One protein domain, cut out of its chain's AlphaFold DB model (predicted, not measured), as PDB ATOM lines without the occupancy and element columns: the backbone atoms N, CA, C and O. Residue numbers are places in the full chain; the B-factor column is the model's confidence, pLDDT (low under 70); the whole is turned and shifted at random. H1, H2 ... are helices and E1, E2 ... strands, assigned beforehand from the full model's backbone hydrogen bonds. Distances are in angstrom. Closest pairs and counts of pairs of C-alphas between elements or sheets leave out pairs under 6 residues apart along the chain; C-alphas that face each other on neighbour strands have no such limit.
ATOM      1  N   LEU A   2      97.003 174.956  50.191       77.44
ATOM      2  CA  LEU A   2      96.064 174.563  49.118       77.44
ATOM      3  C   LEU A   2      95.461 175.753  48.344       77.44
ATOM      4  O   LEU A   2      95.413 175.729  47.119       77.44
ATOM      5  N   LEU A   3      95.050 176.814  49.052       84.25
ATOM      6  CA  LEU A   3      94.521 178.033  48.425       84.25
ATOM      7  C   LEU A   3      95.559 178.712  47.525       84.25
ATOM      8  O   LEU A   3      95.233 179.130  46.424       84.25
ATOM      9  N   ARG A   4      96.826 178.724  47.946       84.06
ATOM     10  CA  ARG A   4      97.901 179.325  47.159       84.06
ATOM     11  C   ARG A   4      98.167 178.548  45.873       84.06
ATOM     12  O   ARG A   4      98.296 179.162  44.824       84.06
ATOM     13  N   LEU A   5      98.190 177.217  45.929       82.56
ATOM     14  CA  LEU A   5      98.309 176.389  44.722       82.56
ATOM     15  C   LEU A   5      97.118 176.589  43.772       82.56
ATOM     16  O   LEU A   5      97.314 176.652  42.563       82.56
ATOM     17  N   LYS A   6      95.904 176.762  44.311       86.88
ATOM     18  CA  LYS A   6      94.712 177.116  43.523       86.88
ATOM     19  C   LYS A   6      94.830 178.496  42.864       86.88
ATOM     20  O   LYS A   6      94.369 178.669  41.740       86.88
ATOM     21  N   ASP A   7      95.419 179.478  43.540       86.00
ATOM     22  CA  ASP A   7      95.649 180.802  42.951       86.00
ATOM     23  C   ASP A   7      96.704 180.735  41.841       86.00
ATOM     24  O   ASP A   7      96.512 181.304  40.770       86.00
ATOM     25  N   LEU A   8      97.784 179.980  42.062       85.56
ATOM     26  CA  LEU A   8      98.832 179.752  41.064       85.56
ATOM     27  C   LEU A   8      98.300 179.036  39.821       85.56
ATOM     28  O   LEU A   8      98.680 179.389  38.710       85.56
ATOM     29  N   SER A   9      97.378 178.084  39.983       85.81
ATOM     30  CA  SER A   9      96.785 177.358  38.854       85.81
ATOM     31  C   SER A   9      95.890 178.225  37.960       85.81
ATOM     32  O   SER A   9      95.403 177.742  36.943       85.81
ATOM     33  N   ARG A  10      95.608 179.474  38.353       88.19
ATOM     34  CA  ARG A  10      94.843 180.441  37.551       88.19
ATOM     35  C   ARG A  10      95.733 181.368  36.730       88.19
ATOM     36  O   ARG A  10      95.210 182.078  35.880       88.19
ATOM     37  N   ILE A  11      97.038 181.368  36.989       89.06
ATOM     38  CA  ILE A  11      98.004 182.210  36.286       89.06
ATOM     39  C   ILE A  11      98.205 181.653  34.878       89.06
ATOM     40  O   ILE A  11      98.489 180.469  34.689       89.06
ATOM     41  N   THR A  12      98.066 182.516  33.881       90.88
ATOM     42  CA  THR A  12      98.337 182.184  32.483       90.88
ATOM     43  C   THR A  12      99.839 182.173  32.199       90.88
ATOM     44  O   THR A  12     100.636 182.814  32.885       90.88
ATOM     45  N   TYR A  13     100.238 181.497  31.121       91.00
ATOM     46  CA  TYR A  13     101.626 181.509  30.648       91.00
ATOM     47  C   TYR A  13     102.184 182.935  30.492       91.00
ATOM     48  O   TYR A  13     103.278 183.233  30.969       91.00
ATOM     49  N   ASN A  14     101.410 183.835  29.878       90.56
ATOM     50  CA  ASN A  14     101.850 185.209  29.637       90.56
ATOM     51  C   ASN A  14     102.084 185.967  30.947       90.56
ATOM     52  O   ASN A  14     103.107 186.636  31.086       90.56
ATOM     53  N   GLU A  15     101.183 185.842  31.924       90.06
ATOM     54  CA  GLU A  15     101.335 186.454  33.253       90.06
ATOM     55  C   GLU A  15     102.549 185.897  34.008       90.06
ATOM     56  O   GLU A  15     103.265 186.653  34.669       90.06
ATOM     57  N   PHE A  16     102.820 184.595  33.868       92.06
ATOM     58  CA  PHE A  16     103.990 183.954  34.461       92.06
ATOM     59  C   PHE A  16     105.293 184.492  33.856       92.06
ATOM     60  O   PHE A  16     106.187 184.922  34.583       92.06
ATOM     61  N   VAL A  17     105.425 184.480  32.526       89.00
ATOM     62  CA  VAL A  17     106.686 184.838  31.847       89.00
ATOM     63  C   VAL A  17     106.998 186.328  31.954       89.00
ATOM     64  O   VAL A  17     108.164 186.710  32.028       89.00
ATOM     65  N   SER A  18     105.968 187.170  32.011       86.94
ATOM     66  CA  SER A  18     106.112 188.615  32.227       86.94
ATOM     67  C   SER A  18     106.389 189.002  33.686       86.94
ATOM     68  O   SER A  18     106.593 190.182  33.960       86.94
ATOM     69  N   ASN A  19     106.411 188.034  34.617       80.75
ATOM     70  CA  ASN A  19     106.635 188.245  36.052       80.75
ATOM     71  C   ASN A  19     105.734 189.344  36.649       80.75
ATOM     72  O   ASN A  19     106.147 190.127  37.504       80.75
ATOM     73  N   GLN A  20     104.477 189.416  36.197       68.62
ATOM     74  CA  GLN A  20     103.532 190.459  36.619       68.62
ATOM     75  C   GLN A  20     103.046 190.298  38.069       68.62
ATOM     76  O   GLN A  20     102.345 191.164  38.587       68.62
ATOM     77  N   SER A  21     103.418 189.207  38.750       71.62
ATOM     78  CA  SER A  21     103.068 188.967  40.149       71.62
ATOM     79  C   SER A  21     104.302 189.045  41.057       71.62
ATOM     80  O   SER A  21     105.087 188.092  41.109       71.62
ATOM     81  N   PRO A  22     104.432 190.100  41.885       68.69
ATOM     82  CA  PRO A  22     105.518 190.232  42.862       68.69
ATOM     83  C   PRO A  22     105.582 189.084  43.879       68.69
ATOM     84  O   PRO A  22     106.609 188.872  44.518       68.69
ATOM     85  N   SER A  23     104.472 188.359  44.049       73.94
ATOM     86  CA  SER A  23     104.364 187.201  44.942       73.94
ATOM     87  C   SER A  23     104.837 185.886  44.316       73.94
ATOM     88  O   SER A  23     105.079 184.929  45.045       73.94
ATOM     89  N   LEU A  24     104.893 185.816  42.982       83.00
ATOM     90  CA  LEU A  24     105.330 184.640  42.230       83.00
ATOM     91  C   LEU A  24     106.839 184.681  41.983       83.00
ATOM     92  O   LEU A  24     107.489 183.639  42.011       83.00
ATOM     93  N   ARG A  25     107.367 185.889  41.729       85.00
ATOM     94  CA  ARG A  25     108.768 186.159  41.367       85.00
ATOM     95  C   ARG A  25     109.314 185.162  40.350       85.00
ATOM     96  O   ARG A  25     110.424 184.643  40.494       85.00
ATOM     97  N   SER A  26     108.508 184.884  39.333       91.31
ATOM     98  CA  SER A  26     108.886 183.991  38.255       91.31
ATOM     99  C   SER A  26     109.978 184.644  37.423       91.31
ATOM    100  O   SER A  26     109.821 185.754  36.921       91.31
ATOM    101  N   HIS A  27     111.105 183.966  37.262       91.38
ATOM    102  CA  HIS A  27     112.176 184.473  36.418       91.38
ATOM    103  C   HIS A  27     112.947 183.348  35.750       91.38
ATOM    104  O   HIS A  27     112.960 182.204  36.208       91.38
ATOM    105  N   LYS A  28     113.563 183.689  34.618       95.69
ATOM    106  CA  LYS A  28     114.425 182.784  33.864       95.69
ATOM    107  C   LYS A  28     115.651 182.436  34.699       95.69
ATOM    108  O   LYS A  28     116.212 183.309  35.357       95.69
ATOM    109  N   ILE A  29     116.074 181.182  34.634       96.31
ATOM    110  CA  ILE A  29     117.324 180.749  35.250       96.31
ATOM    111  C   ILE A  29     118.461 180.992  34.255       96.31
ATOM    112  O   ILE A  29     118.382 180.559  33.105       96.31
ATOM    113  N   TYR A  30     119.515 181.670  34.701       95.88
ATOM    114  CA  TYR A  30     120.762 181.811  33.963       95.88
ATOM    115  C   TYR A  30     121.827 180.907  34.588       95.88
ATOM    116  O   TYR A  30     122.525 181.296  35.521       95.88
ATOM    117  N   TRP A  31     121.925 179.682  34.066       96.19
ATOM    118  CA  TRP A  31     122.756 178.613  34.627       96.19
ATOM    119  C   TRP A  31     124.211 178.999  34.924       96.19
ATOM    120  O   TRP A  31     124.680 178.662  36.001       96.19
ATOM    121  N   PRO A  32     124.940 179.756  34.079       95.81
ATOM    122  CA  PRO A  32     126.335 180.094  34.377       95.81
ATOM    123  C   PRO A  32     126.559 180.876  35.685       95.81
ATOM    124  O   PRO A  32     127.699 180.999  36.118       95.81
ATOM    125  N   GLN A  33     125.502 181.432  36.290       95.50
ATOM    126  CA  GLN A  33     125.544 182.161  37.563       95.50
ATOM    127  C   GLN A  33     124.915 181.388  38.731       95.50
ATOM    128  O   GLN A  33     124.717 181.962  39.800       95.50
ATOM    129  N   THR A  34     124.573 180.115  38.545       96.31
ATOM    130  CA  THR A  34     124.030 179.270  39.610       96.31
ATOM    131  C   THR A  34     125.099 178.343  40.173       96.31
ATOM    132  O   THR A  34     126.171 178.164  39.590       96.31
ATOM    133  N   THR A  35     124.786 177.694  41.295       96.25
ATOM    134  CA  THR A  35     125.589 176.571  41.803       96.25
ATOM    135  C   THR A  35     125.605 175.389  40.831       96.25
ATOM    136  O   THR A  35     126.544 174.599  40.853       96.25
ATOM    137  N   GLU A  36     124.609 175.311  39.935       96.31
ATOM    138  CA  GLU A  36     124.405 174.225  38.974       96.31
ATOM    139  C   GLU A  36     124.548 174.695  37.515       96.31
ATOM    140  O   GLU A  36     123.558 174.754  36.776       96.31
ATOM    141  N   PRO A  37     125.771 175.000  37.040       96.12
ATOM    142  CA  PRO A  37     125.992 175.614  35.728       96.12
ATOM    143  C   PRO A  37     125.599 174.736  34.538       96.12
ATOM    144  O   PRO A  37     125.398 175.237  33.434       96.12
ATOM    145  N   ASN A  38     125.454 173.429  34.760       95.25
ATOM    146  CA  ASN A  38     125.035 172.471  33.737       95.25
ATOM    147  C   ASN A  38     123.513 172.237  33.713       95.25
ATOM    148  O   ASN A  38     123.030 171.417  32.927       95.25
ATOM    149  N   GLY A  39     122.758 172.933  34.568       95.56
ATOM    150  CA  GLY A  39     121.303 172.873  34.629       95.56
ATOM    151  C   GLY A  39     120.743 171.478  34.895       95.56
ATOM    152  O   GLY A  39     121.286 170.708  35.687       95.56
ATOM    153  N   PHE A  40     119.634 171.147  34.231       97.25
ATOM    154  CA  PHE A  40     118.871 169.911  34.433       97.25
ATOM    155  C   PHE A  40     119.561 168.656  33.862       97.25
ATOM    156  O   PHE A  40     119.014 167.973  33.000       97.25
ATOM    157  N   THR A  41     120.760 168.316  34.340       96.19
ATOM    158  CA  THR A  41     121.580 167.181  33.863       96.19
ATOM    159  C   THR A  41     120.902 165.813  33.969       96.19
ATOM    160  O   THR A  41     121.313 164.881  33.283       96.19
ATOM    161  N   CYS A  42     119.847 165.690  34.778       95.31
ATOM    162  CA  CYS A  42     119.014 164.493  34.872       95.31
ATOM    163  C   CYS A  42     118.102 164.257  33.652       95.31
ATOM    164  O   CYS A  42     117.507 163.186  33.545       95.31
ATOM    165  N   LEU A  43     117.971 165.232  32.748       97.19
ATOM    166  CA  LEU A  43     117.129 165.154  31.553       97.19
ATOM    167  C   LEU A  43     117.955 164.885  30.285       97.19
ATOM    168  O   LEU A  43     119.167 165.106  30.231       97.19
ATOM    169  N   ASN A  44     117.276 164.441  29.224       97.12
ATOM    170  CA  ASN A  44     117.889 164.288  27.903       97.12
ATOM    171  C   ASN A  44     118.293 165.657  27.298       97.12
ATOM    172  O   ASN A  44     117.994 166.713  27.850       97.12
ATOM    173  N   ALA A  45     119.024 165.652  26.178       95.06
ATOM    174  CA  ALA A  45     119.505 166.889  25.551       95.06
ATOM    175  C   ALA A  45     118.363 167.840  25.144       95.06
ATOM    176  O   ALA A  45     118.397 169.010  25.506       95.06
ATOM    177  N   GLU A  46     117.323 167.317  24.494       95.38
ATOM    178  CA  GLU A  46     116.183 168.099  23.995       95.38
ATOM    179  C   GLU A  46     115.443 168.865  25.107       95.38
ATOM    180  O   GLU A  46     115.106 170.041  24.963       95.38
ATOM    181  N   LEU A  47     115.217 168.219  26.252       96.25
ATOM    182  CA  LEU A  47     114.550 168.850  27.391       96.25
ATOM    183  C   LEU A  47     115.463 169.836  28.130       96.25
ATOM    184  O   LEU A  47     114.973 170.805  28.706       96.25
ATOM    185  N   ARG A  48     116.786 169.625  28.107       95.06
ATOM    186  CA  ARG A  48     117.756 170.555  28.715       95.06
ATOM    187  C   ARG A  48     117.883 171.873  27.960       95.06
ATOM    188  O   ARG A  48     118.257 172.870  28.571       95.06
ATOM    189  N   GLU A  49     117.567 171.886  26.669       94.19
ATOM    190  CA  GLU A  49     117.579 173.098  25.843       94.19
ATOM    191  C   GLU A  49     116.371 174.013  26.096       94.19
ATOM    192  O   GLU A  49     116.376 175.175  25.686       94.19
ATOM    193  N   GLN A  50     115.342 173.531  26.803       97.25
ATOM    194  CA  GLN A  50     114.184 174.352  27.147       97.25
ATOM    195  C   GLN A  50     114.577 175.496  28.090       97.25
ATOM    196  O   GLN A  50     115.379 175.334  29.013       97.25
ATOM    197  N   GLN A  51     113.962 176.668  27.899       96.81
ATOM    198  CA  GLN A  51     114.178 177.810  28.785       96.81
ATOM    199  C   GLN A  51     113.736 177.460  30.209       96.81
ATOM    200  O   GLN A  51     112.544 177.335  30.497       96.81
ATOM    201  N   ALA A  52     114.710 177.374  31.108       97.56
ATOM    202  CA  ALA A  52     114.466 177.124  32.514       97.56
ATOM    203  C   ALA A  52     113.943 178.381  33.224       97.56
ATOM    204  O   ALA A  52     114.378 179.506  32.948       97.56
ATOM    205  N   PHE A  53     113.026 178.168  34.157       96.44
ATOM    206  CA  PHE A  53     112.415 179.167  35.017       96.44
ATOM    207  C   PHE A  53     112.409 178.676  36.459       96.44
ATOM    208  O   PHE A  53     112.305 177.477  36.724       96.44
ATOM    209  N   GLN A  54     112.424 179.633  37.377       94.62
ATOM    210  CA  GLN A  54     112.103 179.410  38.775       94.62
ATOM    211  C   GLN A  54     110.942 180.291  39.213       94.62
ATOM    212  O   GLN A  54     110.740 181.366  38.644       94.62
ATOM    213  N   PHE A  55     110.205 179.863  40.232       93.06
ATOM    214  CA  PHE A  55     109.205 180.693  40.903       93.06
ATOM    215  C   PHE A  55     109.003 180.278  42.364       93.06
ATOM    216  O   PHE A  55     109.367 179.174  42.781       93.06
ATOM    217  N   GLU A  56     108.401 181.169  43.148       89.19
ATOM    218  CA  GLU A  56     108.040 180.921  44.542       89.19
ATOM    219  C   GLU A  56     106.580 180.469  44.654       89.19
ATOM    220  O   GLU A  56     105.672 181.100  44.106       89.19
ATOM    221  N   ILE A  57     106.318 179.420  45.438       82.38
ATOM    222  CA  ILE A  57     104.934 179.079  45.803       82.38
ATOM    223  C   ILE A  57     104.404 180.110  46.804       82.38
ATOM    224  O   ILE A  57     103.246 180.515  46.728       82.38
ATOM    225  N   SER A  58     105.250 180.582  47.716       75.50
ATOM    226  CA  SER A  58     104.930 181.597  48.720       75.50
ATOM    227  C   SER A  58     106.088 182.564  48.898       75.50
ATOM    228  O   SER A  58     107.238 182.137  48.944       75.50
ATOM    229  N   ALA A  59     105.759 183.848  49.049       70.19
ATOM    230  CA  ALA A  59     106.732 184.926  49.167       70.19
ATOM    231  C   ALA A  59     107.752 184.652  50.288       70.19
ATOM    232  O   ALA A  59     107.413 184.692  51.470       70.19
ATOM    233  N   ASN A  60     108.997 184.389  49.893       66.31
ATOM    234  CA  ASN A  60     110.156 184.089  50.734       66.31
ATOM    235  C   ASN A  60     109.943 182.947  51.742       66.31
ATOM    236  O   ASN A  60     110.565 182.936  52.802       66.31
ATOM    237  N   GLN A  61     109.061 181.992  51.441       70.75
ATOM    238  CA  GLN A  61     108.812 180.830  52.295       70.75
ATOM    239  C   GLN A  61     108.789 179.556  51.450       70.75
ATOM    240  O   GLN A  61     108.251 179.554  50.344       70.75
ATOM    241  N   TYR A  62     109.352 178.474  51.993       78.19
ATOM    242  CA  TYR A  62     109.369 177.129  51.394       78.19
ATOM    243  C   TYR A  62     110.116 177.001  50.050       78.19
ATOM    244  O   TYR A  62     109.881 176.051  49.305       78.19
ATOM    245  N   GLY A  63     111.029 177.931  49.756       87.38
ATOM    246  CA  GLY A  63     111.982 177.809  48.654       87.38
ATOM    247  C   GLY A  63     111.415 178.091  47.261       87.38
ATOM    248  O   GLY A  63     110.600 179.004  47.073       87.38
ATOM    249  N   ARG A  64     111.917 177.355  46.265       91.81
ATOM    250  CA  ARG A  64     111.626 177.542  44.837       91.81
ATOM    251  C   ARG A  64     111.241 176.246  44.151       91.81
ATOM    252  O   ARG A  64     111.703 175.162  44.503       91.81
ATOM    253  N   ILE A  65     110.423 176.396  43.121       94.31
ATOM    254  CA  ILE A  65     110.219 175.375  42.099       94.31
ATOM    255  C   ILE A  65     111.048 175.771  40.884       94.31
ATOM    256  O   ILE A  65     110.957 176.916  40.441       94.31
ATOM    257  N   HIS A  66     111.778 174.808  40.320       96.44
ATOM    258  CA  HIS A  66     112.526 174.968  39.073       96.44
ATOM    259  C   HIS A  66     111.962 174.048  37.996       96.44
ATOM    260  O   HIS A  66     111.644 172.881  38.253       96.44
ATOM    261  N   GLY A  67     111.851 174.560  36.779       97.31
ATOM    262  CA  GLY A  67     111.287 173.809  35.667       97.31
ATOM    263  C   GLY A  67     111.266 174.599  34.372       97.31
ATOM    264  O   GLY A  67     111.987 175.583  34.222       97.31
ATOM    265  N   PHE A  68     110.444 174.165  33.428       97.44
ATOM    266  CA  PHE A  68     110.301 174.804  32.121       97.44
ATOM    267  C   PHE A  68     108.889 174.598  31.574       97.44
ATOM    268  O   PHE A  68     108.123 173.772  32.073       97.44
ATOM    269  N   PHE A  69     108.539 175.355  30.537       96.06
ATOM    270  CA  PHE A  69     107.280 175.169  29.823       96.06
ATOM    271  C   PHE A  69     107.473 174.297  28.588       96.06
ATOM    272  O   PHE A  69     108.420 174.494  27.833       96.06
ATOM    273  N   ILE A  70     106.510 173.413  28.337       95.62
ATOM    274  CA  ILE A  70     106.212 172.915  26.991       95.62
ATOM    275  C   ILE A  70     104.786 173.368  26.689       95.62
ATOM    276  O   ILE A  70     103.846 173.027  27.412       95.62
ATOM    277  N   ASN A  71     104.629 174.174  25.638       91.94
ATOM    278  CA  ASN A  71     103.392 174.897  25.345       91.94
ATOM    279  C   ASN A  71     102.941 175.748  26.551       91.94
ATOM    280  O   ASN A  71     103.608 176.714  26.909       91.94
ATOM    281  N   ASN A  72     101.826 175.394  27.190       90.81
ATOM    282  CA  ASN A  72     101.257 176.092  28.347       90.81
ATOM    283  C   ASN A  72     101.320 175.266  29.646       90.81
ATOM    284  O   ASN A  72     100.705 175.649  30.639       90.81
ATOM    285  N   ILE A  73     102.051 174.148  29.647       93.44
ATOM    286  CA  ILE A  73     102.204 173.272  30.810       93.44
ATOM    287  C   ILE A  73     103.588 173.498  31.408       93.44
ATOM    288  O   ILE A  73     104.597 173.367  30.715       93.44
ATOM    289  N   PHE A  74     103.631 173.827  32.699       94.69
ATOM    290  CA  PHE A  74     104.879 173.920  33.447       94.69
ATOM    291  C   PHE A  74     105.277 172.540  33.976       94.69
ATOM    292  O   PHE A  74     104.556 171.946  34.780       94.69
ATOM    293  N   TYR A  75     106.437 172.046  33.555       96.69
ATOM    294  CA  TYR A  75     107.014 170.793  34.026       96.69
ATOM    295  C   TYR A  75     107.993 171.083  35.157       96.69
ATOM    296  O   TYR A  75     108.990 171.779  34.970       96.69
ATOM    297  N   VAL A  76     107.694 170.546  36.339       95.94
ATOM    298  CA  VAL A  76     108.566 170.653  37.511       95.94
ATOM    299  C   VAL A  76     109.703 169.650  37.388       95.94
ATOM    300  O   VAL A  76     109.457 168.463  37.180       95.94
ATOM    301  N   VAL A  77     110.937 170.127  37.557       97.44
ATOM    302  CA  VAL A  77     112.142 169.287  37.544       97.44
ATOM    303  C   VAL A  77     112.737 169.198  38.942       97.44
ATOM    304  O   VAL A  77     112.979 168.095  39.428       97.44
ATOM    305  N   TRP A  78     112.927 170.337  39.615       96.19
ATOM    306  CA  TRP A  78     113.479 170.383  40.972       96.19
ATOM    307  C   TRP A  78     112.568 171.123  41.945       96.19
ATOM    308  O   TRP A  78     111.920 172.117  41.609       96.19
ATOM    309  N   LEU A  79     112.597 170.645  43.187       93.75
ATOM    310  CA  LEU A  79     112.122 171.359  44.363       93.75
ATOM    311  C   LEU A  79     113.352 171.802  45.153       93.75
ATOM    312  O   LEU A  79     114.151 170.966  45.567       93.75
ATOM    313  N   ASP A  80     113.494 173.103  45.359       92.19
ATOM    314  CA  ASP A  80     114.618 173.715  46.063       92.19
ATOM    315  C   ASP A  80     114.100 174.432  47.316       92.19
ATOM    316  O   ASP A  80     113.935 175.654  47.316       92.19
ATOM    317  N   PRO A  81     113.771 173.683  48.386       90.19
ATOM    318  CA  PRO A  81     113.137 174.238  49.583       90.19
ATOM    319  C   PRO A  81     114.025 175.245  50.326       90.19
ATOM    320  O   PRO A  81     113.502 176.089  51.052       90.19
TER     321      PRO A  81
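AT A GLANCE: This is residues 2 to 81 of the 87 residues of an uncharacterized protein of Oscillatoria sp. SIO1A7 (UniProt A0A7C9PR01). A small, strongly twisted sheet of three strands, E1, E2 and E3, stands between short helices set toward opposite ends of the domain, H1 and H2 toward one end and H3 at the other. A long stretch with no named element, residues 18 to 44, runs from the H2 end past the E1 edge of the sheet to the H3 end, and its residues 32 to 37 stick out. The printed part has 80 residues, with three named helices and then three named strands in the order H1 H2 H3 E1 E2 E3; the sheet runs E1 E2 E3, antiparallel throughout. The class is mixed, helices and strands, with 35 residues, under half, in named elements. The whole is compact, with a radius of gyration of the C-alphas of 12.6 A and spans of 34 by 26 by 21 A.

IN THESE COORDINATES: Begin with the sheet and find C-alpha 52 at (114.466, 177.124, 32.514), where E1, residues 52 to 55, sets out; it is 10.5 A long. E2, residues 64 to 70, is 19.2 A long. E3, residues 73 to 80, is 19.7 A long, bends by 61 degrees at residue 77 and ends at C-alpha 80 at (114.618, 173.715, 46.063). Now go back to C-alpha 2 at (96.064, 174.563, 49.118), from which H1, residues 2 to 8, runs 10.0 A. H2, residues 13 to 17, measures 6.2 A, and H3, residues 45 to 48, 5.1 A.

HOW THE PARTS SIT: The strands form a meander, each the antiparallel neighbour of the one before, and E1 and E3 are the edge strands. In the hairpin of E1 and E2, at 135 degrees, look for N 53 and O 67, 2.8 A apart and within hydrogen-bond range. In the hairpin of E2 and E3, at 154 degrees, N 64 and O 80 are within that range at 2.8 A. Residues 27 to 28 pair antiparallel with residues 53 to 54 of E1. H2 is on the sheet but only grazes it, with residues 13 to 17. H3 is only just not on the sheet, with 4 pairs of C-alphas within 10 A. H1 is not on it, and H1 and H2 are apart. In H1 and H2 every O i to N i+4 pair is within hydrogen-bond range; H3 is too short for such a pair.

THE WHOLE: The C-alphas of Leu 3 and Ala 45, the two farthest apart, are 35.7 A from each other. The printed part has no cut. The link from H2 to H3 is long, with 27 residues. Mean pLDDT of the printed part is 90.0; look for values under 70 at residues 20, 22 and 60.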